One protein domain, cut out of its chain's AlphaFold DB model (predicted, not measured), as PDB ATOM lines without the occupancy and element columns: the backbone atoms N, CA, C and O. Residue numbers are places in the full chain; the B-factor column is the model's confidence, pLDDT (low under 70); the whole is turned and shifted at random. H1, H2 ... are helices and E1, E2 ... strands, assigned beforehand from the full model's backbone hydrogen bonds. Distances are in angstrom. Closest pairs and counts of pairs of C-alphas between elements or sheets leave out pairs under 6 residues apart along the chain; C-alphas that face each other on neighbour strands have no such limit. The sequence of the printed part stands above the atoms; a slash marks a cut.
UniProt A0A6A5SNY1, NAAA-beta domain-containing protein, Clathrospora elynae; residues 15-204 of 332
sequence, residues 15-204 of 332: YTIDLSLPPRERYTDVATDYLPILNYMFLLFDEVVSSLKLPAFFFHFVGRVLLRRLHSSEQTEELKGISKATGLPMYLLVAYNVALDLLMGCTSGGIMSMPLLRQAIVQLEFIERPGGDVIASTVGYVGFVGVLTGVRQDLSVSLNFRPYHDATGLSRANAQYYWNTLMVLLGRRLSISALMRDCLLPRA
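This is residues 15 to 204 of the 332 residues of the protein "NAAA-beta domain-containing protein" of Clathrospora elynae (UniProt A0A6A5SNY1). A twisted sheet of five strands stands beside a cluster of crossed helices, H1 to H5, with H5 nearest the middle of the domain. H8 lies over E4 of the sheet, while H7 and the link before it lie toward the far end of the long axis from the link between E2 and E3. The printed part has 190 residues, with eight named helices and five named strands in the order E1 H1 H2 H3 H4 H5 H6 E2 E3 E4 E5 H7 H8. The sheet, E1 E2 E3 E4 E5, is mixed, and the class is mixed, helices and strands. The whole is compact, with a radius of gyration of the C-alphas of 16.9 A, and spans 53 by 35 by 31 A, only just elongated.

E1, residues 15 to 18, begins at C-alpha 15 (-16.842, 3.744, -6.483). H1 is residues 28 to 33, H2 residues 35 to 50, 24.0 A long, and H3 residues 56 to 66, 15.4 A. H4, residues 73 to 86, is 19.9 A long, and H5, residues 90 to 103, 19.5 A, beginning at (-1.546, -8.369, -17.469). H6 is residues 115 to 119. E2, residues 121 to 127, is 19.6 A long, and E3, residues 134 to 141, 19.1 A. E4 is residues 149 to 152 and E5 residues 155 to 158. H7, residues 172 to 185, is 19.8 A long; H8, residues 192 to 200, is 12.1 A and ends at (-8.937, 15.711, -15.762).

E1 and E2 are parallel, with N 17 and O 125 at 2.8 A; with H1 to H6 between them they form a strand-helix-strand unit, two parallel neighbours joined through helices. E2 to E5 form a meander, each strand the antiparallel neighbour of the one before, in three hairpins: N 124 and O 138 are 2.8 A apart, N 137 and O 151 2.8 A, N 150 and O 157 2.9 A. H8 is on the sheet at a height of 9.6 A, over E4 and along the strands, at 3 degrees on the local plane; the closest C-alphas of the two are those of Gly 150 and Leu 200, 7.0 A. H1 only grazes the sheet, with residues 28 to 30. H5 is the hub: it touches H3 about perpendicular, at 90 degrees, closest at C-alphas 64 and 91, 5.4 A, and H4 at a steep tilt of 61 degrees, opposite ways, closest at C-alphas 83 and 90, 6.0 A. It only just touches H2 and H7, with 3 pairs of C-alphas within 8 A each, the closest being 41 and 92, 7.3 A, and 98 and 185, 6.1 A. H4 touches H1, closest at C-alphas 31 and 82, 5.8 A. H2 and H6 are close but not clearly touching, closest at C-alphas 37 and 116, 6.8 A. Every O i to N i+4 pair is within hydrogen-bond range in H1, H3, H4, H5, H6, H7 and H8; in H2, 8 of 12 are.

The two C-alphas farthest apart, those of Gly 131 and Leu 170, are 55.0 A apart. The printed part has no cut. The links H5 to H6 and E5 to H7 are long. The mean pLDDT of the printed part is 86.4; residues 103 to 118, 163 to 164 and 203 to 204 are under 70.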
ATOM      1  N   TYR A  15     -18.017   4.155  -7.247       96.56
ATOM      2  CA  TYR A  15     -16.842   3.744  -6.483       96.56
ATOM      3  C   TYR A  15     -15.919   4.924  -6.242       96.56
ATOM      4  O   TYR A  15     -15.718   5.766  -7.117       96.56
ATOM      5  N   THR A  16     -15.309   4.947  -5.065       97.00
ATOM      6  CA  THR A  16     -14.315   5.952  -4.706       97.00
ATOM      7  C   THR A  16     -12.913   5.437  -5.008       97.00
ATOM      8  O   THR A  16     -12.542   4.344  -4.592       97.00
ATOM      9  N   ILE A  17     -12.123   6.238  -5.717       97.38
ATOM     10  CA  ILE A  17     -10.720   5.976  -6.028       97.38
ATOM     11  C   ILE A  17      -9.857   6.928  -5.198       97.38
ATOM     12  O   ILE A  17      -9.719   8.111  -5.521       97.38
ATOM     13  N   ASP A  18      -9.270   6.409  -4.120       96.25
ATOM     14  CA  ASP A  18      -8.404   7.183  -3.228       96.25
ATOM     15  C   ASP A  18      -6.980   7.297  -3.792       96.25
ATOM     16  O   ASP A  18      -6.209   6.337  -3.825       96.25
ATOM     17  N   LEU A  19      -6.612   8.496  -4.241       95.44
ATOM     18  CA  LEU A  19      -5.307   8.777  -4.831       95.44
ATOM     19  C   LEU A  19      -4.164   8.792  -3.805       95.44
ATOM     20  O   LEU A  19      -3.004   8.702  -4.228       95.44
ATOM     21  N   SER A  20      -4.458   8.858  -2.499       94.81
ATOM     22  CA  SER A  20      -3.450   8.727  -1.435       94.81
ATOM     23  C   SER A  20      -2.922   7.300  -1.295       94.81
ATOM     24  O   SER A  20      -1.788   7.108  -0.846       94.81
ATOM     25  N   LEU A  21      -3.701   6.303  -1.727       96.56
ATOM     26  CA  LEU A  21      -3.268   4.913  -1.740       96.56
ATOM     27  C   LEU A  21      -2.199   4.680  -2.816       96.56
ATOM     28  O   LEU A  21      -2.224   5.322  -3.882       96.56
ATOM     29  N   PRO A  22      -1.283   3.713  -2.599       97.69
ATOM     30  CA  PRO A  22      -0.410   3.226  -3.656       97.69
ATOM     31  C   PRO A  22      -1.238   2.868  -4.900       97.69
ATOM     32  O   PRO A  22      -2.267   2.207  -4.757       97.69
ATOM     33  N   PRO A  23      -0.808   3.223  -6.129       97.94
ATOM     34  CA  PRO A  23      -1.606   2.997  -7.340       97.94
ATOM     35  C   PRO A  23      -2.131   1.559  -7.478       97.94
ATOM     36  O   PRO A  23      -3.250   1.326  -7.918       97.94
ATOM     37  N   ARG A  24      -1.356   0.581  -7.008       98.06
ATOM     38  CA  ARG A  24      -1.691  -0.846  -7.034       98.06
ATOM     39  C   ARG A  24      -2.885  -1.254  -6.159       98.06
ATOM     40  O   ARG A  24      -3.373  -2.367  -6.315       98.06
ATOM     41  N   GLU A  25      -3.327  -0.401  -5.248       97.94
ATOM     42  CA  GLU A  25      -4.401  -0.685  -4.284       97.94
ATOM     43  C   GLU A  25      -5.696   0.073  -4.623       97.94
ATOM     44  O   GLU A  25      -6.771  -0.286  -4.160       97.94
ATOM     45  N   ARG A  26      -5.624   1.081  -5.500       97.75
ATOM     46  CA  ARG A  26      -6.714   2.038  -5.766       97.75
ATOM     47  C   ARG A  26      -7.983   1.447  -6.378       97.75
ATOM     48  O   ARG A  26      -9.054   2.013  -6.216       97.75
ATOM     49  N   TYR A  27      -7.850   0.357  -7.130       97.88
ATOM     50  CA  TYR A  27      -8.946  -0.280  -7.872       97.88
ATOM     51  C   TYR A  27      -9.315  -1.656  -7.303       97.88
ATOM     52  O   TYR A  27     -10.046  -2.405  -7.950       97.88
ATOM     53  N   THR A  28      -8.779  -2.035  -6.139       95.38
ATOM     54  CA  THR A  28      -8.952  -3.387  -5.596       95.38
ATOM     55  C   THR A  28     -10.416  -3.709  -5.311       95.38
ATOM     56  O   THR A  28     -10.868  -4.776  -5.723       95.38
ATOM     57  N   ASP A  29     -11.156  -2.785  -4.700       94.62
ATOM     58  CA  ASP A  29     -12.556  -3.007  -4.318       94.62
ATOM     59  C   ASP A  29     -13.436  -3.208  -5.559       94.62
ATOM     60  O   ASP A  29     -13.993  -4.285  -5.762       94.62
ATOM     61  N   VAL A  30     -13.433  -2.236  -6.481       95.56
ATOM     62  CA  VAL A  30     -14.203  -2.322  -7.734       95.56
ATOM     63  C   VAL A  30     -13.801  -3.529  -8.591       95.56
ATOM     64  O   VAL A  30     -14.646  -4.154  -9.222       95.56
ATOM     65  N   ALA A  31     -12.521  -3.909  -8.622       95.25
ATOM     66  CA  ALA A  31     -12.093  -5.089  -9.373       95.25
ATOM     67  C   ALA A  31     -12.580  -6.399  -8.735       95.25
ATOM     68  O   ALA A  31     -12.856  -7.358  -9.457       95.25
ATOM     69  N   THR A  32     -12.677  -6.447  -7.407       93.81
ATOM     70  CA  THR A  32     -13.133  -7.627  -6.664       93.81
ATOM     71  C   THR A  32     -14.637  -7.821  -6.831       93.81
ATOM     72  O   THR A  32     -15.070  -8.920  -7.177       93.81
ATOM     73  N   ASP A  33     -15.418  -6.748  -6.695       94.00
ATOM     74  CA  ASP A  33     -16.882  -6.790  -6.809       94.00
ATOM     75  C   ASP A  33     -17.346  -7.198  -8.218       94.00
ATOM     76  O   ASP A  33     -18.355  -7.883  -8.387       94.00
ATOM     77  N   TYR A  34     -16.564  -6.848  -9.242       92.44
ATOM     78  CA  TYR A  34     -16.840  -7.166 -10.646       92.44
ATOM     79  C   TYR A  34     -15.992  -8.313 -11.201       92.44
ATOM     80  O   TYR A  34     -15.945  -8.514 -12.419       92.44
ATOM     81  N   LEU A  35     -15.345  -9.106 -10.342       90.44
ATOM     82  CA  LEU A  35     -14.545 -10.262 -10.755       90.44
ATOM     83  C   LEU A  35     -15.291 -11.199 -11.728       90.44
ATOM     84  O   LEU A  35     -14.677 -11.606 -12.720       90.44
ATOM     85  N   PRO A  36     -16.596 -11.515 -11.539       87.38
ATOM     86  CA  PRO A  36     -17.333 -12.339 -12.493       87.38
ATOM     87  C   PRO A  36     -17.349 -11.746 -13.903       87.38
ATOM     88  O   PRO A  36     -17.087 -12.470 -14.855       87.38
ATOM     89  N   ILE A  37     -17.588 -10.436 -14.031       84.56
ATOM     90  CA  ILE A  37     -17.614  -9.721 -15.314       84.56
ATOM     91  C   ILE A  37     -16.222  -9.669 -15.938       84.56
ATOM     92  O   ILE A  37     -16.057  -9.971 -17.118       84.56
ATOM     93  N   LEU A  38     -15.209  -9.335 -15.142       86.69
ATOM     94  CA  LEU A  38     -13.830  -9.242 -15.609       86.69
ATOM     95  C   LEU A  38     -13.306 -10.588 -16.134       86.69
ATOM     96  O   LEU A  38     -12.563 -10.614 -17.113       86.69
ATOM     97  N   ASN A  39     -13.748 -11.718 -15.579       84.81
ATOM     98  CA  ASN A  39     -13.360 -13.040 -16.080       84.81
ATOM     99  C   ASN A  39     -13.831 -13.330 -17.514       84.81
ATOM    100  O   ASN A  39     -13.149 -14.055 -18.238       84.81
ATOM    101  N   TYR A  40     -14.930 -12.730 -17.976       81.31
ATOM    102  CA  TYR A  40     -15.360 -12.877 -19.371       81.31
ATOM    103  C   TYR A  40     -14.414 -12.193 -20.364       81.31
ATOM    104  O   TYR A  40     -14.463 -12.511 -21.550       81.31
ATOM    105  N   MET A  41     -13.517 -11.304 -19.918       77.00
ATOM    106  CA  MET A  41     -12.512 -10.700 -20.802       77.00
ATOM    107  C   MET A  41     -11.634 -11.752 -21.492       77.00
ATOM    108  O   MET A  41     -11.176 -11.522 -22.608       77.00
ATOM    109  N   PHE A  42     -11.416 -12.909 -20.857       77.62
ATOM    110  CA  PHE A  42     -10.749 -14.044 -21.496       77.62
ATOM    111  C   PHE A  42     -11.524 -14.558 -22.709       77.62
ATOM    112  O   PHE A  42     -10.949 -14.705 -23.784       77.62
ATOM    113  N   LEU A  43     -12.826 -14.789 -22.535       76.94
ATOM    114  CA  LEU A  43     -13.701 -15.321 -23.577       76.94
ATOM    115  C   LEU A  43     -13.811 -14.343 -24.749       76.94
ATOM    116  O   LEU A  43     -13.657 -14.746 -25.897       76.94
ATOM    117  N   LEU A  44     -13.980 -13.052 -24.449       76.56
ATOM    118  CA  LEU A  44     -14.048 -11.999 -25.465       76.56
ATOM    119  C   LEU A  44     -12.746 -11.892 -26.266       76.56
ATOM    120  O   LEU A  44     -12.779 -11.692 -27.477       76.56
ATOM    121  N   PHE A  45     -11.588 -12.032 -25.613       81.62
ATOM    122  CA  PHE A  45     -10.310 -12.017 -26.322       81.62
ATOM    123  C   PHE A  45     -10.203 -13.189 -27.304       81.62
ATOM    124  O   PHE A  45      -9.819 -12.977 -28.453       81.62
ATOM    125  N   ASP A  46     -10.562 -14.399 -26.869       82.00
ATOM    126  CA  ASP A  46     -10.511 -15.606 -27.700       82.00
ATOM    127  C   ASP A  46     -11.471 -15.525 -28.887       82.00
ATOM    128  O   ASP A  46     -11.094 -15.857 -30.014       82.00
ATOM    129  N   GLU A  47     -12.680 -15.017 -28.654       77.19
ATOM    130  CA  GLU A  47     -13.674 -14.767 -29.695       77.19
ATOM    131  C   GLU A  47     -13.143 -13.786 -30.748       77.19
ATOM    132  O   GLU A  47     -13.147 -14.099 -31.940       77.19
ATOM    133  N   VAL A  48     -12.586 -12.647 -30.324       75.00
ATOM    134  CA  VAL A  48     -12.029 -11.638 -31.238       75.00
ATOM    135  C   VAL A  48     -10.907 -12.224 -32.091       75.00
ATOM    136  O   VAL A  48     -10.896 -12.047 -33.312       75.00
ATOM    137  N   VAL A  49      -9.963 -12.951 -31.488       78.75
ATOM    138  CA  VAL A  49      -8.814 -13.481 -32.237       78.75
ATOM    139  C   VAL A  49      -9.158 -14.712 -33.079       78.75
ATOM    140  O   VAL A  49      -8.431 -15.010 -34.027       78.75
ATOM    141  N   SER A  50     -10.273 -15.396 -32.798       78.31
ATOM    142  CA  SER A  50     -10.745 -16.530 -33.608       78.31
ATOM    143  C   SER A  50     -11.027 -16.140 -35.067       78.31
ATOM    144  O   SER A  50     -10.786 -16.928 -35.985       78.31
ATOM    145  N   SER A  51     -11.424 -14.885 -35.299       74.56
ATOM    146  CA  SER A  51     -11.662 -14.319 -36.634       74.56
ATOM    147  C   SER A  51     -10.390 -14.216 -37.493       74.56
ATOM    148  O   SER A  51     -10.458 -14.200 -38.724       74.56
ATOM    149  N   LEU A  52      -9.208 -14.220 -36.863       77.31
ATOM    150  CA  LEU A  52      -7.909 -14.003 -37.506       77.31
ATOM    151  C   LEU A  52      -7.274 -15.283 -38.078       77.31
ATOM    152  O   LEU A  52      -6.125 -15.252 -38.518       77.31
ATOM    153  N   LYS A  53      -8.005 -16.409 -38.091       82.12
ATOM    154  CA  LYS A  53      -7.598 -17.702 -38.691       82.12
ATOM    155  C   LYS A  53      -6.262 -18.268 -38.177       82.12
ATOM    156  O   LYS A  53      -5.663 -19.124 -38.825       82.12
ATOM    157  N   LEU A  54      -5.801 -17.822 -37.009       84.94
ATOM    158  CA  LEU A  54      -4.640 -18.361 -36.300       84.94
ATOM    159  C   LEU A  54      -5.072 -18.902 -34.928       84.94
ATOM    160  O   LEU A  54      -6.063 -18.431 -34.370       84.94
ATOM    161  N   PRO A  55      -4.342 -19.870 -34.347       86.75
ATOM    162  CA  PRO A  55      -4.702 -20.427 -33.044       86.75
ATOM    163  C   PRO A  55      -4.674 -19.380 -31.917       86.75
ATOM    164  O   PRO A  55      -3.705 -18.630 -31.798       86.75
ATOM    165  N   ALA A  56      -5.663 -19.384 -31.015       86.19
ATOM    166  CA  ALA A  56      -5.748 -18.431 -29.895       86.19
ATOM    167  C   ALA A  56      -4.484 -18.406 -29.006       86.19
ATOM    168  O   ALA A  56      -4.022 -17.342 -28.582       86.19
ATOM    169  N   PHE A  57      -3.840 -19.566 -28.801       88.94
ATOM    170  CA  PHE A  57      -2.602 -19.655 -28.017       88.94
ATOM    171  C   PHE A  57      -1.481 -18.764 -28.576       88.94
ATOM    172  O   PHE A  57      -0.681 -18.234 -27.801       88.94
ATOM    173  N   PHE A  58      -1.426 -18.579 -29.902       91.75
ATOM    174  CA  PHE A  58      -0.442 -17.723 -30.558       91.75
ATOM    175  C   PHE A  58      -0.656 -16.262 -30.157       91.75
ATOM    176  O   PHE A  58       0.290 -15.596 -29.738       91.75
ATOM    177  N   PHE A  59      -1.898 -15.779 -30.189       90.44
ATOM    178  CA  PHE A  59      -2.218 -14.405 -29.802       90.44
ATOM    179  C   PHE A  59      -2.004 -14.149 -28.317       90.44
ATOM    180  O   PHE A  59      -1.488 -13.096 -27.947       90.44
ATOM    181  N   HIS A  60      -2.301 -15.121 -27.455       92.69
ATOM    182  CA  HIS A  60      -1.941 -15.003 -26.048       92.69
ATOM    183  C   HIS A  60      -0.424 -14.979 -25.833       92.69
ATOM    184  O   HIS A  60       0.063 -14.231 -24.987       92.69
ATOM    185  N   PHE A  61       0.347 -15.785 -26.573       94.38
ATOM    186  CA  PHE A  61       1.809 -15.747 -26.508       94.38
ATOM    187  C   PHE A  61       2.342 -14.375 -26.938       94.38
ATOM    188  O   PHE A  61       3.073 -13.737 -26.179       94.38
ATOM    189  N   VAL A  62       1.911 -13.881 -28.102       92.44
ATOM    190  CA  VAL A  62       2.277 -12.551 -28.610       92.44
ATOM    191  C   VAL A  62       1.879 -11.460 -27.614       92.44
ATOM    192  O   VAL A  62       2.703 -10.609 -27.280       92.44
ATOM    193  N   GLY A  63       0.664 -11.523 -27.067       92.81
ATOM    194  CA  GLY A  63       0.172 -10.606 -26.041       92.81
ATOM    195  C   GLY A  63       1.071 -10.579 -24.804       92.81
ATOM    196  O   GLY A  63       1.511  -9.510 -24.392       92.81
ATOM    197  N   ARG A  64       1.442 -11.742 -24.252       94.50
ATOM    198  CA  ARG A  64       2.365 -11.833 -23.101       94.50
ATOM    199  C   ARG A  64       3.743 -11.228 -23.392       94.50
ATOM    200  O   ARG A  64       4.393 -10.684 -22.495       94.50
ATOM    201  N   VAL A  65       4.212 -11.325 -24.634       94.62
ATOM    202  CA  VAL A  65       5.512 -10.778 -25.035       94.62
ATOM    203  C   VAL A  65       5.446  -9.265 -25.253       94.62
ATOM    204  O   VAL A  65       6.351  -8.560 -24.810       94.62
ATOM    205  N   LEU A  66       4.393  -8.762 -25.898       93.12
ATOM    206  CA  LEU A  66       4.316  -7.375 -26.363       93.12
ATOM    207  C   LEU A  66       3.542  -6.445 -25.417       93.12
ATOM    208  O   LEU A  66       3.996  -5.333 -25.145       93.12
ATOM    209  N   LEU A  67       2.408  -6.890 -24.876       94.44
ATOM    210  CA  LEU A  67       1.455  -6.072 -24.116       94.44
ATOM    211  C   LEU A  67       1.754  -6.121 -22.614       94.44
ATOM    212  O   LEU A  67       0.989  -6.638 -21.806       94.44
ATOM    213  N   ARG A  68       2.927  -5.619 -22.227       94.94
ATOM    214  CA  ARG A  68       3.425  -5.757 -20.846       94.94
ATOM    215  C   ARG A  68       3.039  -4.611 -19.916       94.94
ATOM    216  O   ARG A  68       3.110  -4.774 -18.700       94.94
ATOM    217  N   ARG A  69       2.724  -3.437 -20.465       95.62
ATOM    218  CA  ARG A  69       2.494  -2.207 -19.699       95.62
ATOM    219  C   ARG A  69       1.752  -1.157 -20.512       95.62
ATOM    220  O   ARG A  69       1.803  -1.182 -21.739       95.62
ATOM    221  N   LEU A  70       1.179  -0.188 -19.808       95.12
ATOM    222  CA  LEU A  70       0.786   1.091 -20.388       95.12
ATOM    223  C   LEU A  70       1.986   2.054 -20.398       95.12
ATOM    224  O   LEU A  70       3.052   1.781 -19.833       95.12
ATOM    225  N   HIS A  71       1.824   3.205 -21.049       94.50
ATOM    226  CA  HIS A  71       2.857   4.242 -21.040       94.50
ATOM    227  C   HIS A  71       3.063   4.850 -19.645       94.50
ATOM    228  O   HIS A  71       4.202   5.073 -19.236       94.50
ATOM    229  N   SER A  72       1.975   5.109 -18.912       94.38
ATOM    230  CA  SER A  72       2.037   5.618 -17.539       94.38
ATOM    231  C   SER A  72       2.419   4.501 -16.563       94.38
ATOM    232  O   SER A  72       1.793   3.438 -16.549       94.38
ATOM    233  N   SER A  73       3.443   4.741 -15.739       95.38
ATOM    234  CA  SER A  73       3.861   3.812 -14.680       95.38
ATOM    235  C   SER A  73       2.786   3.671 -13.605       95.38
ATOM    236  O   SER A  73       2.493   2.560 -13.188       95.38
ATOM    237  N   GLU A  74       2.157   4.780 -13.224       95.50
ATOM    238  CA  GLU A  74       1.049   4.834 -12.268       95.50
ATOM    239  C   GLU A  74      -0.127   3.956 -12.718       95.50
ATOM    240  O   GLU A  74      -0.528   3.046 -11.999       95.50
ATOM    241  N   GLN A  75      -0.594   4.144 -13.957       96.69
ATOM    242  CA  GLN A  75      -1.678   3.331 -14.525       96.69
ATOM    243  C   GLN A  75      -1.265   1.865 -14.703       96.69
ATOM    244  O   GLN A  75      -2.076   0.956 -14.566       96.69
ATOM    245  N   THR A  76       0.014   1.606 -14.992       98.06
ATOM    246  CA  THR A  76       0.536   0.235 -15.057       98.06
ATOM    247  C   THR A  76       0.504  -0.444 -13.686       98.06
ATOM    248  O   THR A  76       0.192  -1.631 -13.613       98.06
ATOM    249  N   GLU A  77       0.813   0.271 -12.601       98.50
ATOM    250  CA  GLU A  77       0.691  -0.266 -11.242       98.50
ATOM    251  C   GLU A  77      -0.773  -0.497 -10.849       98.50
ATOM    252  O   GLU A  77      -1.069  -1.543 -10.276       98.50
ATOM    253  N   GLU A  78      -1.699   0.383 -11.238       98.50
ATOM    254  CA  GLU A  78      -3.146   0.152 -11.074       98.50
ATOM    255  C   GLU A  78      -3.594  -1.131 -11.793       98.50
ATOM    256  O   GLU A  78      -4.221  -1.992 -11.176       98.50
ATOM    257  N   LEU A  79      -3.176  -1.344 -13.052       98.12
ATOM    258  CA  LEU A  79      -3.463  -2.595 -13.768       98.12
ATOM    259  C   LEU A  79      -2.854  -3.824 -13.087       98.12
ATOM    260  O   LEU A  79      -3.477  -4.882 -13.060       98.12
ATOM    261  N   LYS A  80      -1.655  -3.711 -12.504       98.44
ATOM    262  CA  LYS A  80      -1.069  -4.801 -11.708       98.44
ATOM    263  C   LYS A  80      -1.869  -5.084 -10.439       98.44
ATOM    264  O   LYS A  80      -1.860  -6.224  -9.978       98.44
ATOM    265  N   GLY A  81      -2.505  -4.069  -9.860       98.12
ATOM    266  CA  GLY A  81      -3.442  -4.202  -8.750       98.12
ATOM    267  C   GLY A  81      -4.668  -5.009  -9.143       98.12
ATOM    268  O   GLY A  81      -4.950  -6.042  -8.542       98.12
ATOM    269  N   ILE A  82      -5.316  -4.600 -10.237       97.56
ATOM    270  CA  ILE A  82      -6.478  -5.287 -10.816       97.56
ATOM    271  C   ILE A  82      -6.122  -6.732 -11.192       97.56
ATOM    272  O   ILE A  82      -6.850  -7.659 -10.846       97.56
ATOM    273  N   SER A  83      -4.969  -6.950 -11.832       97.12
ATOM    274  CA  SER A  83      -4.454  -8.284 -12.174       97.12
ATOM    275  C   SER A  83      -4.291  -9.165 -10.937       97.12
ATOM    276  O   SER A  83      -4.688 -10.326 -10.951       97.12
ATOM    277  N   LYS A  84      -3.751  -8.612  -9.843       97.06
ATOM    278  CA  LYS A  84      -3.581  -9.338  -8.579       97.06
ATOM    279  C   LYS A  84      -4.925  -9.678  -7.928       97.06
ATOM    280  O   LYS A  84      -5.060 -10.782  -7.417       97.06
ATOM    281  N   ALA A  85      -5.882  -8.751  -7.936       95.38
ATOM    282  CA  ALA A  85      -7.194  -8.941  -7.316       95.38
ATOM    283  C   ALA A  85      -8.060  -9.963  -8.071       95.38
ATOM    284  O   ALA A  85      -8.784 -10.737  -7.456       95.38
ATOM    285  N   THR A  86      -7.954  -9.994  -9.400       94.25
ATOM    286  CA  THR A  86      -8.838 -10.801 -10.261       94.25
ATOM    287  C   THR A  86      -8.207 -12.077 -10.802       94.25
ATOM    288  O   THR A  86      -8.913 -12.959 -11.275       94.25
ATOM    289  N   GLY A  87      -6.876 -12.181 -10.787       94.00
ATOM    290  CA  GLY A  87      -6.147 -13.252 -11.467       94.00
ATOM    291  C   GLY A  87      -6.035 -13.064 -12.985       94.00
ATOM    292  O   GLY A  87      -5.445 -13.911 -13.660       94.00
ATOM    293  N   LEU A  88      -6.549 -11.958 -13.539       93.38
ATOM    294  CA  LEU A  88      -6.439 -11.670 -14.965       93.38
ATOM    295  C   LEU A  88      -4.972 -11.441 -15.379       93.38
ATOM    296  O   LEU A  88      -4.262 -10.647 -14.754       93.38
ATOM    297  N   PRO A  89      -4.502 -12.060 -16.475       95.19
ATOM    298  CA  PRO A  89      -3.198 -11.796 -17.048       95.19
ATOM    299  C   PRO A  89      -3.035 -10.332 -17.455       95.19
ATOM    300  O   PRO A  89      -3.881  -9.759 -18.139       95.19
ATOM    301  N   MET A  90      -1.873  -9.760 -17.135       95.94
ATOM    302  CA  MET A  90      -1.546  -8.369 -17.469       95.94
ATOM    303  C   MET A  90      -1.763  -8.014 -18.944       95.94
ATOM    304  O   MET A  90      -2.231  -6.920 -19.237       95.94
ATOM    305  N   TYR A  91      -1.454  -8.922 -19.873       95.31
ATOM    306  CA  TYR A  91      -1.605  -8.628 -21.299       95.31
ATOM    307  C   TYR A  91      -3.062  -8.444 -21.724       95.31
ATOM    308  O   TYR A  91      -3.301  -7.676 -22.648       95.31
ATOM    309  N   LEU A  92      -4.023  -9.098 -21.058       93.62
ATOM    310  CA  LEU A  92      -5.448  -8.909 -21.335       93.62
ATOM    311  C   LEU A  92      -5.923  -7.551 -20.831       93.62
ATOM    312  O   LEU A  92      -6.615  -6.845 -21.553       93.62
ATOM    313  N   LEU A  93      -5.488  -7.143 -19.636       94.94
ATOM    314  CA  LEU A  93      -5.800  -5.816 -19.099       94.94
ATOM    315  C   LEU A  93      -5.189  -4.700 -19.953       94.94
ATOM    316  O   LEU A  93      -5.853  -3.704 -20.239       94.94
ATOM    317  N   VAL A  94      -3.944  -4.870 -20.407       94.81
ATOM    318  CA  VAL A  94      -3.296  -3.922 -21.326       94.81
ATOM    319  C   VAL A  94      -4.013  -3.910 -22.676       94.81
ATOM    320  O   VAL A  94      -4.326  -2.828 -23.165       94.81
ATOM    321  N   ALA A  95      -4.315  -5.079 -23.253       90.94
ATOM    322  CA  ALA A  95      -5.067  -5.184 -24.503       90.94
ATOM    323  C   ALA A  95      -6.413  -4.467 -24.399       90.94
ATOM    324  O   ALA A  95      -6.734  -3.670 -25.268       90.94
ATOM    325  N   TYR A  96      -7.152  -4.690 -23.315       89.88
ATOM    326  CA  TYR A  96      -8.443  -4.063 -23.056       89.88
ATOM    327  C   TYR A  96      -8.351  -2.540 -22.956       89.88
ATOM    328  O   TYR A  96      -9.101  -1.832 -23.619       89.88
ATOM    329  N   ASN A  97      -7.381  -2.022 -22.197       92.56
ATOM    330  CA  ASN A  97      -7.198  -0.578 -22.053       92.56
ATOM    331  C   ASN A  97      -6.773   0.093 -23.367       92.56
ATOM    332  O   ASN A  97      -7.233   1.189 -23.673       92.56
ATOM    333  N   VAL A  98      -5.924  -0.563 -24.161       87.25
ATOM    334  CA  VAL A  98      -5.521  -0.064 -25.485       87.25
ATOM    335  C   VAL A  98      -6.666  -0.179 -26.493       87.25
ATOM    336  O   VAL A  98      -6.874   0.741 -27.277       87.25
ATOM    337  N   ALA A  99      -7.424  -1.276 -26.476       82.88
ATOM    338  CA  ALA A  99      -8.571  -1.481 -27.354       82.88
ATOM    339  C   ALA A  99      -9.642  -0.416 -27.107       82.88
ATOM    340  O   ALA A  99     -10.104   0.201 -28.059       82.88
ATOM    341  N   LEU A 100      -9.967  -0.124 -25.844       82.19
ATOM    342  CA  LEU A 100     -10.889   0.962 -25.515       82.19
ATOM    343  C   LEU A 100     -10.369   2.328 -25.988       82.19
ATOM    344  O   LEU A 100     -11.153   3.146 -26.445       82.19
ATOM    345  N   ASP A 101      -9.061   2.581 -25.960       79.31
ATOM    346  CA  ASP A 101      -8.498   3.835 -26.480       79.31
ATOM    347  C   ASP A 101      -8.624   3.970 -28.005       79.31
ATOM    348  O   ASP A 101      -8.894   5.051 -28.527       79.31
ATOM    349  N   LEU A 102      -8.402   2.864 -28.719       71.38
ATOM    350  CA  LEU A 102      -8.335   2.835 -30.179       71.38
ATOM    351  C   LEU A 102      -9.684   2.574 -30.851       71.38
ATOM    352  O   LEU A 102      -9.784   2.792 -32.053       71.38
ATOM    353  N   LEU A 103     -10.681   2.071 -30.121       64.75
ATOM    354  CA  LEU A 103     -11.936   1.568 -30.693       64.75
ATOM    355  C   LEU A 103     -13.190   2.200 -30.064       64.75
ATOM    356  O   LEU A 103     -14.292   1.975 -30.552       64.75
ATOM    357  N   MET A 104     -13.086   3.002 -29.002       65.81
ATOM    358  CA  MET A 104     -14.279   3.621 -28.403       65.81
ATOM    359  C   MET A 104     -14.778   4.820 -29.218       65.81
ATOM    360  O   MET A 104     -14.381   5.967 -29.002       65.81
ATOM    361  N   GLY A 105     -15.692   4.550 -30.152       53.69
ATOM    362  CA  GLY A 105     -16.575   5.545 -30.766       53.69
ATOM    363  C   GLY A 105     -17.509   6.160 -29.739       53.69
ATOM    364  O   GLY A 105     -18.080   5.457 -28.913       53.69
ATOM    365  N   CYS A 106     -17.715   7.473 -29.812       56.06
ATOM    366  CA  CYS A 106     -18.787   8.118 -29.064       56.06
ATOM    367  C   CYS A 106     -19.738   8.821 -30.024       56.06
ATOM    368  O   CYS A 106     -19.527   9.971 -30.395       56.06
ATOM    369  N   THR A 107     -20.779   8.069 -30.394       47.72
ATOM    370  CA  THR A 107     -22.170   8.512 -30.606       47.72
ATOM    371  C   THR A 107     -23.027   7.267 -30.796       47.72
ATOM    372  O   THR A 107     -22.940   6.695 -31.868       47.72
ATOM    373  N   SER A 108     -23.721   6.793 -29.745       42.00
ATOM    374  CA  SER A 108     -24.623   5.599 -29.723       42.00
ATOM    375  C   SER A 108     -24.137   4.341 -30.455       42.00
ATOM    376  O   SER A 108     -24.904   3.408 -30.648       42.00
ATOM    377  N   GLY A 109     -22.851   4.278 -30.796       30.11
ATOM    378  CA  GLY A 109     -22.235   3.171 -31.487       30.11
ATOM    379  C   GLY A 109     -22.157   2.011 -30.528       30.11
ATOM    380  O   GLY A 109     -21.232   1.915 -29.719       30.11
ATOM    381  N   GLY A 110     -23.143   1.136 -30.630       28.84
ATOM    382  CA  GLY A 110     -22.961  -0.216 -30.193       28.84
ATOM    383  C   GLY A 110     -21.694  -0.770 -30.851       28.84
ATOM    384  O   GLY A 110     -21.658  -1.019 -32.048       28.84
ATOM    385  N   ILE A 111     -20.707  -1.146 -30.037       33.06
ATOM    386  CA  ILE A 111     -20.453  -2.591 -30.027       33.06
ATOM    387  C   ILE A 111     -21.844  -3.155 -29.797       33.06
ATOM    388  O   ILE A 111     -22.422  -2.730 -28.800       33.06
ATOM    389  N   MET A 112     -22.424  -3.932 -30.723       35.09
ATOM    390  CA  MET A 112     -23.651  -4.700 -30.469       35.09
ATOM    391  C   MET A 112     -23.588  -5.115 -29.008       35.09
ATOM    392  O   MET A 112     -22.688  -5.886 -28.680       35.09
ATOM    393  N   SER A 113     -24.342  -4.411 -28.147       39.81
ATOM    394  CA  SER A 113     -23.929  -4.223 -26.753       39.81
ATOM    395  C   SER A 113     -23.789  -5.608 -26.201       39.81
ATOM    396  O   SER A 113     -24.809  -6.257 -26.007       39.81
ATOM    397  N   MET A 114     -22.554  -6.073 -25.989       46.94
ATOM    398  CA  MET A 114     -22.353  -7.279 -25.216       46.94
ATOM    399  C   MET A 114     -23.079  -6.943 -23.920       46.94
ATOM    400  O   MET A 114     -22.682  -5.961 -23.282       46.94
ATOM    401  N   PRO A 115     -24.174  -7.636 -23.559       55.16
ATOM    402  CA  PRO A 115     -24.976  -7.270 -22.388       55.16
ATOM    403  C   PRO A 115     -24.098  -7.115 -21.135       55.16
ATOM    404  O   PRO A 115     -24.380  -6.343 -20.227       55.16
ATOM    405  N   LEU A 116     -22.942  -7.774 -21.165       61.25
ATOM    406  CA  LEU A 116     -21.874  -7.699 -20.199       61.25
ATOM    407  C   LEU A 116     -21.148  -6.342 -20.072       61.25
ATOM    408  O   LEU A 116     -20.813  -5.949 -18.958       61.25
ATOM    409  N   LEU A 117     -20.886  -5.606 -21.163       64.50
ATOM    410  CA  LEU A 117     -20.175  -4.320 -21.080       64.50
ATOM    411  C   LEU A 117     -21.041  -3.257 -20.393       64.50
ATOM    412  O   LEU A 117     -20.516  -2.426 -19.658       64.50
ATOM    413  N   ARG A 118     -22.369  -3.333 -20.573       69.75
ATOM    414  CA  ARG A 118     -23.358  -2.530 -19.832       69.75
ATOM    415  C   ARG A 118     -23.227  -2.757 -18.332       69.75
ATOM    416  O   ARG A 118     -23.167  -1.797 -17.570       69.75
ATOM    417  N   GLN A 119     -23.147  -4.020 -17.920       77.25
ATOM    418  CA  GLN A 119     -23.006  -4.378 -16.511       77.25
ATOM    419  C   GLN A 119     -21.647  -3.956 -15.937       77.25
ATOM    420  O   GLN A 119     -21.516  -3.840 -14.728       77.25
ATOM    421  N   ALA A 120     -20.647  -3.680 -16.780       83.81
ATOM    422  CA  ALA A 120     -19.336  -3.189 -16.366       83.81
ATOM    423  C   ALA A 120     -19.257  -1.656 -16.214       83.81
ATOM    424  O   ALA A 120     -18.175  -1.152 -15.916       83.81
ATOM    425  N   ILE A 121     -20.336  -0.900 -16.460       87.94
ATOM    426  CA  ILE A 121     -20.315   0.569 -16.367       87.94
ATOM    427  C   ILE A 121     -20.376   1.005 -14.903       87.94
ATOM    428  O   ILE A 121     -21.315   0.678 -14.179       87.94
ATOM    429  N   VAL A 122     -19.403   1.820 -14.497       92.56
ATOM    430  CA  VAL A 122     -19.328   2.426 -13.164       92.56
ATOM    431  C   VAL A 122     -19.002   3.913 -13.259       92.56
ATOM    432  O   VAL A 122     -18.345   4.371 -14.201       92.56
ATOM    433  N   GLN A 123     -19.444   4.670 -12.257       95.25
ATOM    434  CA  GLN A 123     -18.923   6.005 -11.986       95.25
ATOM    435  C   GLN A 123     -17.778   5.891 -10.976       95.25
ATOM    436  O   GLN A 123     -17.933   5.272  -9.926       95.25
ATOM    437  N   LEU A 124     -16.635   6.498 -11.284       97.25
ATOM    438  CA  LEU A 124     -15.482   6.555 -10.391       97.25
ATOM    439  C   LEU A 124     -15.303   7.982  -9.878       97.25
ATOM    440  O   LEU A 124     -15.179   8.915 -10.672       97.25
ATOM    441  N   GLU A 125     -15.268   8.146  -8.563       97.38
ATOM    442  CA  GLU A 125     -15.064   9.422  -7.880       97.38
ATOM    443  C   GLU A 125     -13.664   9.455  -7.272       97.38
ATOM    444  O   GLU A 125     -13.326   8.643  -6.415       97.38
ATOM    445  N   PHE A 126     -12.826  10.379  -7.727       97.25
ATOM    446  CA  PHE A 126     -11.441  10.485  -7.281       97.25
ATOM    447  C   PHE A 126     -11.337  11.424  -6.081       97.25
ATOM    448  O   PHE A 126     -11.844  12.544  -6.136       97.25
ATOM    449  N   ILE A 127     -10.630  10.993  -5.034       96.38
ATOM    450  CA  ILE A 127     -10.330  11.793  -3.835       96.38
ATOM    451  C   ILE A 127      -8.821  11.790  -3.566       96.38
ATOM    452  O   ILE A 127      -8.126  10.851  -3.944       96.38
ATOM    453  N   GLU A 128      -8.290  12.822  -2.907       93.94
ATOM    454  CA  GLU A 128      -6.851  12.899  -2.573       93.94
ATOM    455  C   GLU A 128      -6.493  12.325  -1.200       93.94
ATOM    456  O   GLU A 128      -5.314  12.169  -0.893       93.94
ATOM    457  N   ARG A 129      -7.491  12.082  -0.349       93.44
ATOM    458  CA  ARG A 129      -7.334  11.552   1.009       93.44
ATOM    459  C   ARG A 129      -8.641  10.907   1.466       93.44
ATOM    460  O   ARG A 129      -9.692  11.400   1.048       93.44
ATOM    461  N   PRO A 130      -8.610   9.920   2.377       93.31
ATOM    462  CA  PRO A 130      -9.816   9.290   2.900       93.31
ATOM    463  C   PRO A 130     -10.799  10.323   3.465       93.31
ATOM    464  O   PRO A 130     -10.423  11.162   4.287       93.31
ATOM    465  N   GLY A 131     -12.052  10.276   3.008       90.25
ATOM    466  CA  GLY A 131     -13.106  11.211   3.421       90.25
ATOM    467  C   GLY A 131     -12.935  12.655   2.925       90.25
ATOM    468  O   GLY A 131     -13.622  13.543   3.423       90.25
ATOM    469  N   GLY A 132     -12.007  12.910   1.997       92.56
ATOM    470  CA  GLY A 132     -11.865  14.200   1.323       92.56
ATOM    471  C   GLY A 132     -12.919  14.435   0.238       92.56
ATOM    472  O   GLY A 132     -13.696  13.543  -0.100       92.56
ATOM    473  N   ASP A 133     -12.910  15.643  -0.323       94.62
ATOM    474  CA  ASP A 133     -13.814  16.027  -1.406       94.62
ATOM    475  C   ASP A 133     -13.465  15.314  -2.721       94.62
ATOM    476  O   ASP A 133     -12.298  15.018  -3.007       94.62
ATOM    477  N   VAL A 134     -14.485  15.077  -3.547       96.31
ATOM    478  CA  VAL A 134     -14.322  14.530  -4.898       96.31
ATOM    479  C   VAL A 134     -13.693  15.590  -5.799       96.31
ATOM    480  O   VAL A 134     -14.290  16.633  -6.059       96.31
ATOM    481  N   ILE A 135     -12.493  15.315  -6.311       95.50
ATOM    482  CA  ILE A 135     -11.746  16.247  -7.172       95.50
ATOM    483  C   ILE A 135     -12.063  16.071  -8.660       95.50
ATOM    484  O   ILE A 135     -11.802  16.962  -9.469       95.50
ATOM    485  N   ALA A 136     -12.582  14.902  -9.031       97.12
ATOM    486  CA  ALA A 136     -13.033  14.571 -10.372       97.12
ATOM    487  C   ALA A 136     -13.914  13.324 -10.336       97.12
ATOM    488  O   ALA A 136     -13.710  12.433  -9.514       97.12
ATOM    489  N   SER A 137     -14.835  13.234 -11.286       97.19
ATOM    490  CA  SER A 137     -15.662  12.058 -11.522       97.19
ATOM    491  C   SER A 137     -15.477  11.570 -12.953       97.19
ATOM    492  O   SER A 137     -15.397  12.371 -13.886       97.19
ATOM    493  N   THR A 138     -15.454  10.258 -13.159       96.50
ATOM    494  CA  THR A 138     -15.453   9.651 -14.496       96.50
ATOM    495  C   THR A 138     -16.562   8.626 -14.616       96.50
ATOM    496  O   THR A 138     -17.023   8.074 -13.622       96.50
ATOM    497  N   VAL A 139     -16.984   8.368 -15.849       93.12
ATOM    498  CA  VAL A 139     -17.826   7.218 -16.182       93.12
ATOM    499  C   VAL A 139     -17.038   6.366 -17.154       93.12
ATOM    500  O   VAL A 139     -16.519   6.867 -18.156       93.12
ATOM    501  N   GLY A 140     -16.910   5.086 -16.838       90.25
ATOM    502  CA  GLY A 140     -16.117   4.157 -17.623       90.25
ATOM    503  C   GLY A 140     -16.444   2.715 -17.287       90.25
ATOM    504  O   GLY A 140     -17.422   2.425 -16.603       90.25
ATOM    505  N   TYR A 141     -15.605   1.819 -17.790       90.25
ATOM    506  CA  TYR A 141     -15.766   0.389 -17.593       90.25
ATOM    507  C   TYR A 141     -14.833  -0.123 -16.502       90.25
ATOM    508  O   TYR A 141     -13.681   0.307 -16.399       90.25
ATOM    509  N   VAL A 142     -15.298  -1.082 -15.709       92.75
ATOM    510  CA  VAL A 142     -14.437  -1.757 -14.738       92.75
ATOM    511  C   VAL A 142     -13.261  -2.435 -15.456       92.75
ATOM    512  O   VAL A 142     -13.413  -3.015 -16.526       92.75
ATOM    513  N   GLY A 143     -12.055  -2.326 -14.888       93.25
ATOM    514  CA  GLY A 143     -10.815  -2.799 -15.519       93.25
ATOM    515  C   GLY A 143     -10.132  -1.770 -16.430       93.25
ATOM    516  O   GLY A 143      -8.988  -1.984 -16.846       93.25
ATOM    517  N   PHE A 144     -10.787  -0.641 -16.718       94.81
ATOM    518  CA  PHE A 144     -10.224   0.470 -17.477       94.81
ATOM    519  C   PHE A 144      -9.709   1.579 -16.552       94.81
ATOM    520  O   PHE A 144     -10.432   2.079 -15.695       94.81
ATOM    521  N   VAL A 145      -8.452   1.985 -16.742       96.19
ATOM    522  CA  VAL A 145      -7.788   3.021 -15.926       96.19
ATOM    523  C   VAL A 145      -7.560   4.327 -16.695       96.19
ATOM    524  O   VAL A 145      -7.036   5.293 -16.143       96.19
ATOM    525  N   GLY A 146      -7.927   4.399 -17.975       94.44
ATOM    526  CA  GLY A 146      -7.951   5.659 -18.720       94.44
ATOM    527  C   GLY A 146      -9.188   6.505 -18.397       94.44
ATOM    528  O   GLY A 146     -10.025   6.135 -17.577       94.44
ATOM    529  N   VAL A 147      -9.334   7.643 -19.078       93.62
ATOM    530  CA  VAL A 147     -10.564   8.449 -19.050       93.62
ATOM    531  C   VAL A 147     -11.103   8.607 -20.463       93.62
ATOM    532  O   VAL A 147     -10.417   9.146 -21.324       93.62
ATOM    533  N   LEU A 148     -12.340   8.155 -20.677       90.88
ATOM    534  CA  LEU A 148     -13.106   8.427 -21.899       90.88
ATOM    535  C   LEU A 148     -14.098   9.564 -21.671       90.88
ATOM    536  O   LEU A 148     -14.190  10.454 -22.505       90.88
ATOM    537  N   THR A 149     -14.774   9.572 -20.520       93.19
ATOM    538  CA  THR A 149     -15.738  10.605 -20.128       93.19
ATOM    539  C   THR A 149     -15.491  10.998 -18.680       93.19
ATOM    540  O   THR A 149     -15.369  10.134 -17.807       93.19
ATOM    541  N   GLY A 150     -15.420  12.298 -18.405       95.12
ATOM    542  CA  GLY A 150     -15.187  12.788 -17.055       95.12
ATOM    543  C   GLY A 150     -15.545  14.249 -16.862       95.12
ATOM    544  O   GLY A 150     -15.570  15.041 -17.803       95.12
ATOM    545  N   VAL A 151     -15.810  14.599 -15.611       96.44
ATOM    546  CA  VAL A 151     -16.176  15.943 -15.184       96.44
ATOM    547  C   VAL A 151     -15.489  16.273 -13.865       96.44
ATOM    548  O   VAL A 151     -15.321  15.423 -12.995       96.44
ATOM    549  N   ARG A 152     -15.071  17.523 -13.734       95.50
ATOM    550  CA  ARG A 152     -14.676  18.160 -12.482       95.50
ATOM    551  C   ARG A 152     -15.047  19.634 -12.547       95.50
ATOM    552  O   ARG A 152     -15.510  20.108 -13.586       95.50
ATOM    553  N   GLN A 153     -14.803  20.360 -11.463       94.38
ATOM    554  CA  GLN A 153     -14.988  21.802 -11.476       94.38
ATOM    555  C   GLN A 153     -14.177  22.444 -12.620       94.38
ATOM    556  O   GLN A 153     -12.990  22.149 -12.811       94.38
ATOM    557  N   ASP A 154     -14.868  23.265 -13.406       93.81
ATOM    558  CA  ASP A 154     -14.426  24.002 -14.592       93.81
ATOM    559  C   ASP A 154     -14.031  23.159 -15.818       93.81
ATOM    560  O   ASP A 154     -13.525  23.702 -16.803       93.81
ATOM    561  N   LEU A 155     -14.259  21.839 -15.807       93.81
ATOM    562  CA  LEU A 155     -13.903  20.973 -16.934       93.81
ATOM    563  C   LEU A 155     -14.841  19.770 -17.073       93.81
ATOM    564  O   LEU A 155     -14.910  18.914 -16.199       93.81
ATOM    565  N   SER A 156     -15.462  19.637 -18.241       93.56
ATOM    566  CA  SER A 156     -16.079  18.391 -18.708       93.56
ATOM    567  C   SER A 156     -15.383  17.931 -19.983       93.56
ATOM    568  O   SER A 156     -15.115  18.752 -20.863       93.56
ATOM    569  N   VAL A 157     -15.110  16.637 -20.107       90.88
ATOM    570  CA  VAL A 157     -14.403  16.067 -21.255       90.88
ATOM    571  C   VAL A 157     -15.015  14.730 -21.662       90.88
ATOM    572  O   VAL A 157     -15.389  13.920 -20.817       90.88
ATOM    573  N   SER A 158     -15.093  14.491 -22.969       89.31
ATOM    574  CA  SER A 158     -15.498  13.217 -23.565       89.31
ATOM    575  C   SER A 158     -14.631  12.906 -24.788       89.31
ATOM    576  O   SER A 158     -14.230  13.825 -25.507       89.31
ATOM    577  N   LEU A 159     -14.337  11.628 -25.027       84.19
ATOM    578  CA  LEU A 159     -13.552  11.150 -26.165       84.19
ATOM    579  C   LEU A 159     -14.460  10.530 -27.215       84.19
ATOM    580  O   LEU A 159     -15.159   9.579 -26.905       84.19
ATOM    581  N   ASN A 160     -14.361  10.970 -28.468       75.44
ATOM    582  CA  ASN A 160     -15.024  10.299 -29.581       75.44
ATOM    583  C   ASN A 160     -13.964   9.748 -30.538       75.44
ATOM    584  O   ASN A 160     -13.182  10.522 -31.095       75.44
ATOM    585  N   PHE A 161     -13.938   8.429 -30.749       74.62
ATOM    586  CA  PHE A 161     -13.080   7.834 -31.773       74.62
ATOM    587  C   PHE A 161     -13.429   8.350 -33.171       74.62
ATOM    588  O   PHE A 161     -14.591   8.558 -33.523       74.62
ATOM    589  N   ARG A 162     -12.381   8.527 -33.976       74.00
ATOM    590  CA  ARG A 162     -12.458   8.913 -35.379       74.00
ATOM    591  C   ARG A 162     -11.682   7.872 -36.194       74.00
ATOM    592  O   ARG A 162     -10.457   7.863 -36.104       74.00
ATOM    593  N   PRO A 163     -12.357   7.028 -36.995       67.31
ATOM    594  CA  PRO A 163     -11.723   5.903 -37.694       67.31
ATOM    595  C   PRO A 163     -10.863   6.316 -38.892       67.31
ATOM    596  O   PRO A 163     -10.207   5.469 -39.490       67.31
ATOM    597  N   TYR A 164     -10.891   7.595 -39.267       69.25
ATOM    598  CA  TYR A 164     -10.261   8.092 -40.481       69.25
ATOM    599  C   TYR A 164      -9.008   8.908 -40.172       69.25
ATOM    600  O   TYR A 164      -9.036   9.853 -39.372       69.25
ATOM    601  N   HIS A 165      -7.939   8.601 -40.900       73.81
ATOM    602  CA  HIS A 165      -6.745   9.424 -41.043       73.81
ATOM    603  C   HIS A 165      -6.515   9.744 -42.524       73.81
ATOM    604  O   HIS A 165      -6.892   8.983 -43.411       73.81
ATOM    605  N   ASP A 166      -5.890  10.886 -42.805       75.19
ATOM    606  CA  ASP A 166      -5.897  11.506 -44.140       75.19
ATOM    607  C   ASP A 166      -4.923  10.855 -45.153       75.19
ATOM    608  O   ASP A 166      -4.482  11.497 -46.106       75.19
ATOM    609  N   ALA A 167      -4.524   9.595 -44.944       76.56
ATOM    610  CA  ALA A 167      -3.477   8.940 -45.723       76.56
ATOM    611  C   ALA A 167      -3.816   7.486 -46.068       76.56
ATOM    612  O   ALA A 167      -4.108   6.674 -45.198       76.56
ATOM    613  N   THR A 168      -3.680   7.130 -47.345       75.50
ATOM    614  CA  THR A 168      -3.930   5.773 -47.847       75.50
ATOM    615  C   THR A 168      -2.651   5.126 -48.391       75.50
ATOM    616  O   THR A 168      -1.613   5.783 -48.559       75.50
ATOM    617  N   GLY A 169      -2.711   3.812 -48.631       78.00
ATOM    618  CA  GLY A 169      -1.645   3.040 -49.279       78.00
ATOM    619  C   GLY A 169      -0.294   3.086 -48.553       78.00
ATOM    620  O   GLY A 169      -0.212   3.280 -47.347       78.00
ATOM    621  N   LEU A 170       0.803   2.923 -49.288       81.69
ATOM    622  CA  LEU A 170       2.170   2.872 -48.739       81.69
ATOM    623  C   LEU A 170       2.787   4.265 -48.489       81.69
ATOM    624  O   LEU A 170       3.997   4.454 -48.596       81.69
ATOM    625  N   SER A 171       1.969   5.273 -48.180       88.38
ATOM    626  CA  SER A 171       2.468   6.629 -47.936       88.38
ATOM    627  C   SER A 171       3.204   6.743 -46.594       88.38
ATOM    628  O   SER A 171       2.892   6.059 -45.616       88.38
ATOM    629  N   ARG A 172       4.167   7.673 -46.507       88.31
ATOM    630  CA  ARG A 172       4.895   7.969 -45.257       88.31
ATOM    631  C   ARG A 172       3.956   8.386 -44.123       88.31
ATOM    632  O   ARG A 172       4.191   8.017 -42.977       88.31
ATOM    633  N   ALA A 173       2.904   9.138 -44.444       86.75
ATOM    634  CA  ALA A 173       1.891   9.551 -43.478       86.75
ATOM    635  C   ALA A 173       1.112   8.345 -42.926       86.75
ATOM    636  O   ALA A 173       0.919   8.250 -41.715       86.75
ATOM    637  N   ASN A 174       0.762   7.375 -43.778       86.44
ATOM    638  CA  ASN A 174       0.112   6.143 -43.339       86.44
ATOM    639  C   ASN A 174       1.047   5.281 -42.469       86.44
ATOM    640  O   ASN A 174       0.663   4.806 -41.403       86.44
ATOM    641  N   ALA A 175       2.319   5.153 -42.858       87.19
ATOM    642  CA  ALA A 175       3.322   4.469 -42.041       87.19
ATOM    643  C   ALA A 175       3.509   5.141 -40.666       87.19
ATOM    644  O   ALA A 175       3.620   4.458 -39.650       87.19
ATOM    645  N   GLN A 176       3.505   6.477 -40.611       89.31
ATOM    646  CA  GLN A 176       3.588   7.234 -39.361       89.31
ATOM    647  C   GLN A 176       2.361   7.019 -38.466       89.31
ATOM    648  O   GLN A 176       2.516   6.934 -37.246       89.31
ATOM    649  N   TYR A 177       1.167   6.919 -39.055       86.00
ATOM    650  CA  TYR A 177      -0.066   6.592 -38.341       86.00
ATOM    651  C   TYR A 177       0.023   5.211 -37.680       86.00
ATOM    652  O   TYR A 177      -0.050   5.117 -36.457       86.00
ATOM    653  N   TYR A 178       0.312   4.153 -38.443       86.38
ATOM    654  CA  TYR A 178       0.432   2.805 -37.875       86.38
ATOM    655  C   TYR A 178       1.595   2.670 -36.893       86.38
ATOM    656  O   TYR A 178       1.482   1.964 -35.892       86.38
ATOM    657  N   TRP A 179       2.701   3.385 -37.123       90.19
ATOM    658  CA  TRP A 179       3.792   3.456 -36.157       90.19
ATOM    659  C   TRP A 179       3.347   4.090 -34.835       90.19
ATOM    660  O   TRP A 179       3.716   3.609 -33.766       90.19
ATOM    661  N   ASN A 180       2.535   5.149 -34.887       89.44
ATOM    662  CA  ASN A 180       1.950   5.754 -33.693       89.44
ATOM    663  C   ASN A 180       1.083   4.737 -32.936       89.44
ATOM    664  O   ASN A 180       1.348   4.497 -31.757       89.44
ATOM    665  N   THR A 181       0.151   4.076 -33.626       86.75
ATOM    666  CA  THR A 181      -0.719   3.041 -33.050       86.75
ATOM    667  C   THR A 181       0.087   1.909 -32.417       86.75
ATOM    668  O   THR A 181      -0.161   1.533 -31.273       86.75
ATOM    669  N   LEU A 182       1.122   1.415 -33.106       89.56
ATOM    670  CA  LEU A 182       2.018   0.388 -32.575       89.56
ATOM    671  C   LEU A 182       2.743   0.868 -31.309       89.56
ATOM    672  O   LEU A 182       2.878   0.121 -30.344       89.56
ATOM    673  N   MET A 183       3.198   2.121 -31.281       91.56
ATOM    674  CA  MET A 183       3.866   2.685 -30.108       91.56
ATOM    675  C   MET A 183       2.916   2.848 -28.915       91.56
ATOM    676  O   MET A 183       3.357   2.644 -27.784       91.56
ATOM    677  N   VAL A 184       1.638   3.174 -29.138       90.50
ATOM    678  CA  VAL A 184       0.608   3.176 -28.083       90.50
ATOM    679  C   VAL A 184       0.376   1.754 -27.569       90.50
ATOM    680  O   VAL A 184       0.476   1.519 -26.366       90.50
ATOM    681  N   LEU A 185       0.190   0.790 -28.477       88.44
ATOM    682  CA  LEU A 185      -0.029  -0.623 -28.154       88.44
ATOM    683  C   LEU A 185       1.118  -1.234 -27.337       88.44
ATOM    684  O   LEU A 185       0.887  -1.991 -26.399       88.44
ATOM    685  N   LEU A 186       2.362  -0.865 -27.643       90.69
ATOM    686  CA  LEU A 186       3.548  -1.318 -26.910       90.69
ATOM    687  C   LEU A 186       3.819  -0.524 -25.616       90.69
ATOM    688  O   LEU A 186       4.878  -0.696 -25.002       90.69
ATOM    689  N   GLY A 187       2.932   0.397 -25.220       91.94
ATOM    690  CA  GLY A 187       3.113   1.253 -24.043       91.94
ATOM    691  C   GLY A 187       4.320   2.195 -24.152       91.94
ATOM    692  O   GLY A 187       4.886   2.621 -23.144       91.94
ATOM    693  N   ARG A 188       4.768   2.499 -25.376       92.88
ATOM    694  CA  ARG A 188       5.889   3.408 -25.674       92.88
ATOM    695  C   ARG A 188       5.434   4.821 -26.029       92.88
ATOM    696  O   ARG A 188       6.269   5.717 -26.115       92.88
ATOM    697  N   ARG A 189       4.131   5.031 -26.208       92.25
ATOM    698  CA  ARG A 189       3.500   6.334 -26.417       92.25
ATOM    699  C   ARG A 189       2.240   6.441 -25.564       92.25
ATOM    700  O   ARG A 189       1.569   5.441 -25.332       92.25
ATOM    701  N   LEU A 190       1.960   7.646 -25.075       90.44
ATOM    702  CA  LEU A 190       0.769   7.937 -24.282       90.44
ATOM    703  C   LEU A 190      -0.497   7.760 -25.135       90.44
ATOM    704  O   LEU A 190      -0.544   8.270 -26.256       90.44
ATOM    705  N   SER A 191      -1.486   7.050 -24.593       91.00
ATOM    706  CA  SER A 191      -2.838   6.934 -25.148       91.00
ATOM    707  C   SER A 191      -3.633   8.230 -24.974       91.00
ATOM    708  O   SER A 191      -3.308   9.057 -24.113       91.00
ATOM    709  N   ILE A 192      -4.694   8.408 -25.763       89.94
ATOM    710  CA  ILE A 192      -5.542   9.608 -25.673       89.94
ATOM    711  C   ILE A 192      -6.288   9.622 -24.336       89.94
ATOM    712  O   ILE A 192      -6.290  10.632 -23.638       89.94
ATOM    713  N   SER A 193      -6.828   8.483 -23.920       91.94
ATOM    714  CA  SER A 193      -7.496   8.302 -22.632       91.94
ATOM    715  C   SER A 193      -6.583   8.545 -21.430       91.94
ATOM    716  O   SER A 193      -7.032   9.073 -20.412       91.94
ATOM    717  N   ALA A 194      -5.289   8.217 -21.526       92.31
ATOM    718  CA  ALA A 194      -4.327   8.547 -20.477       92.31
ATOM    719  C   ALA A 194      -4.010  10.048 -20.452       92.31
ATOM    720  O   ALA A 194      -3.878  10.619 -19.372       92.31
ATOM    721  N   LEU A 195      -3.929  10.697 -21.620       91.69
ATOM    722  CA  LEU A 195      -3.792  12.151 -21.704       91.69
ATOM    723  C   LEU A 195      -5.021  12.860 -21.119       91.69
ATOM    724  O   LEU A 195      -4.876  13.805 -20.353       91.69
ATOM    725  N   MET A 196      -6.225  12.381 -21.430       92.00
ATOM    726  CA  MET A 196      -7.465  12.908 -20.866       92.00
ATOM    727  C   MET A 196      -7.516  12.747 -19.354       92.00
ATOM    728  O   MET A 196      -7.899  13.688 -18.662       92.00
ATOM    729  N   ARG A 197      -7.056  11.604 -18.832       93.88
ATOM    730  CA  ARG A 197      -6.912  11.410 -17.389       93.88
ATOM    731  C   ARG A 197      -5.956  12.426 -16.769       93.88
ATOM    732  O   ARG A 197      -6.277  12.976 -15.725       93.88
ATOM    733  N   ASP A 198      -4.826  12.704 -17.418       91.25
ATOM    734  CA  ASP A 198      -3.849  13.701 -16.957       91.25
ATOM    735  C   ASP A 198      -4.391  15.142 -17.001       91.25
ATOM    736  O   ASP A 198      -3.982  15.969 -16.189       91.25
ATOM    737  N   CYS A 199      -5.301  15.454 -17.929       90.81
ATOM    738  CA  CYS A 199      -5.991  16.747 -17.985       90.81
ATOM    739  C   CYS A 199      -7.103  16.863 -16.931       90.81
ATOM    740  O   CYS A 199      -7.334  17.945 -16.375       90.81
ATOM    741  N   LEU A 200      -7.819  15.759 -16.692       92.94
ATOM    742  CA  LEU A 200      -8.937  15.711 -15.762       92.94
ATOM    743  C   LEU A 200      -8.449  15.711 -14.317       92.94
ATOM    744  O   LEU A 200      -8.920  16.532 -13.544       92.94
ATOM    745  N   LEU A 201      -7.508  14.841 -13.952       90.94
ATOM    746  CA  LEU A 201      -6.987  14.770 -12.591       90.94
ATOM    747  C   LEU A 201      -5.926  15.859 -12.397       90.94
ATOM    748  O   LEU A 201      -4.858  15.772 -13.014       90.94
ATOM    749  N   PRO A 202      -6.184  16.887 -11.567       70.31
ATOM    750  CA  PRO A 202      -5.192  17.912 -11.289       70.31
ATOM    751  C   PRO A 202      -3.977  17.259 -10.626       70.31
ATOM    752  O   PRO A 202      -3.992  16.889  -9.460       70.31
ATOM    753  N   ARG A 203      -2.891  17.081 -11.382       68.62
ATOM    754  CA  ARG A 203      -1.604  16.695 -10.799       68.62
ATOM    755  C   ARG A 203      -1.047  17.910 -10.063       68.62
ATOM    756  O   ARG A 203      -1.073  19.012 -10.614       68.62
ATOM    757  N   ALA A 204      -0.432  17.707  -8.898       52.38
ATOM    758  CA  ALA A 204       0.519  18.680  -8.369       52.38
ATOM    759  C   ALA A 204       1.560  18.951  -9.470       52.38
ATOM    760  O   ALA A 204       2.346  18.074  -9.844       52.38
TER     761      ALA A 204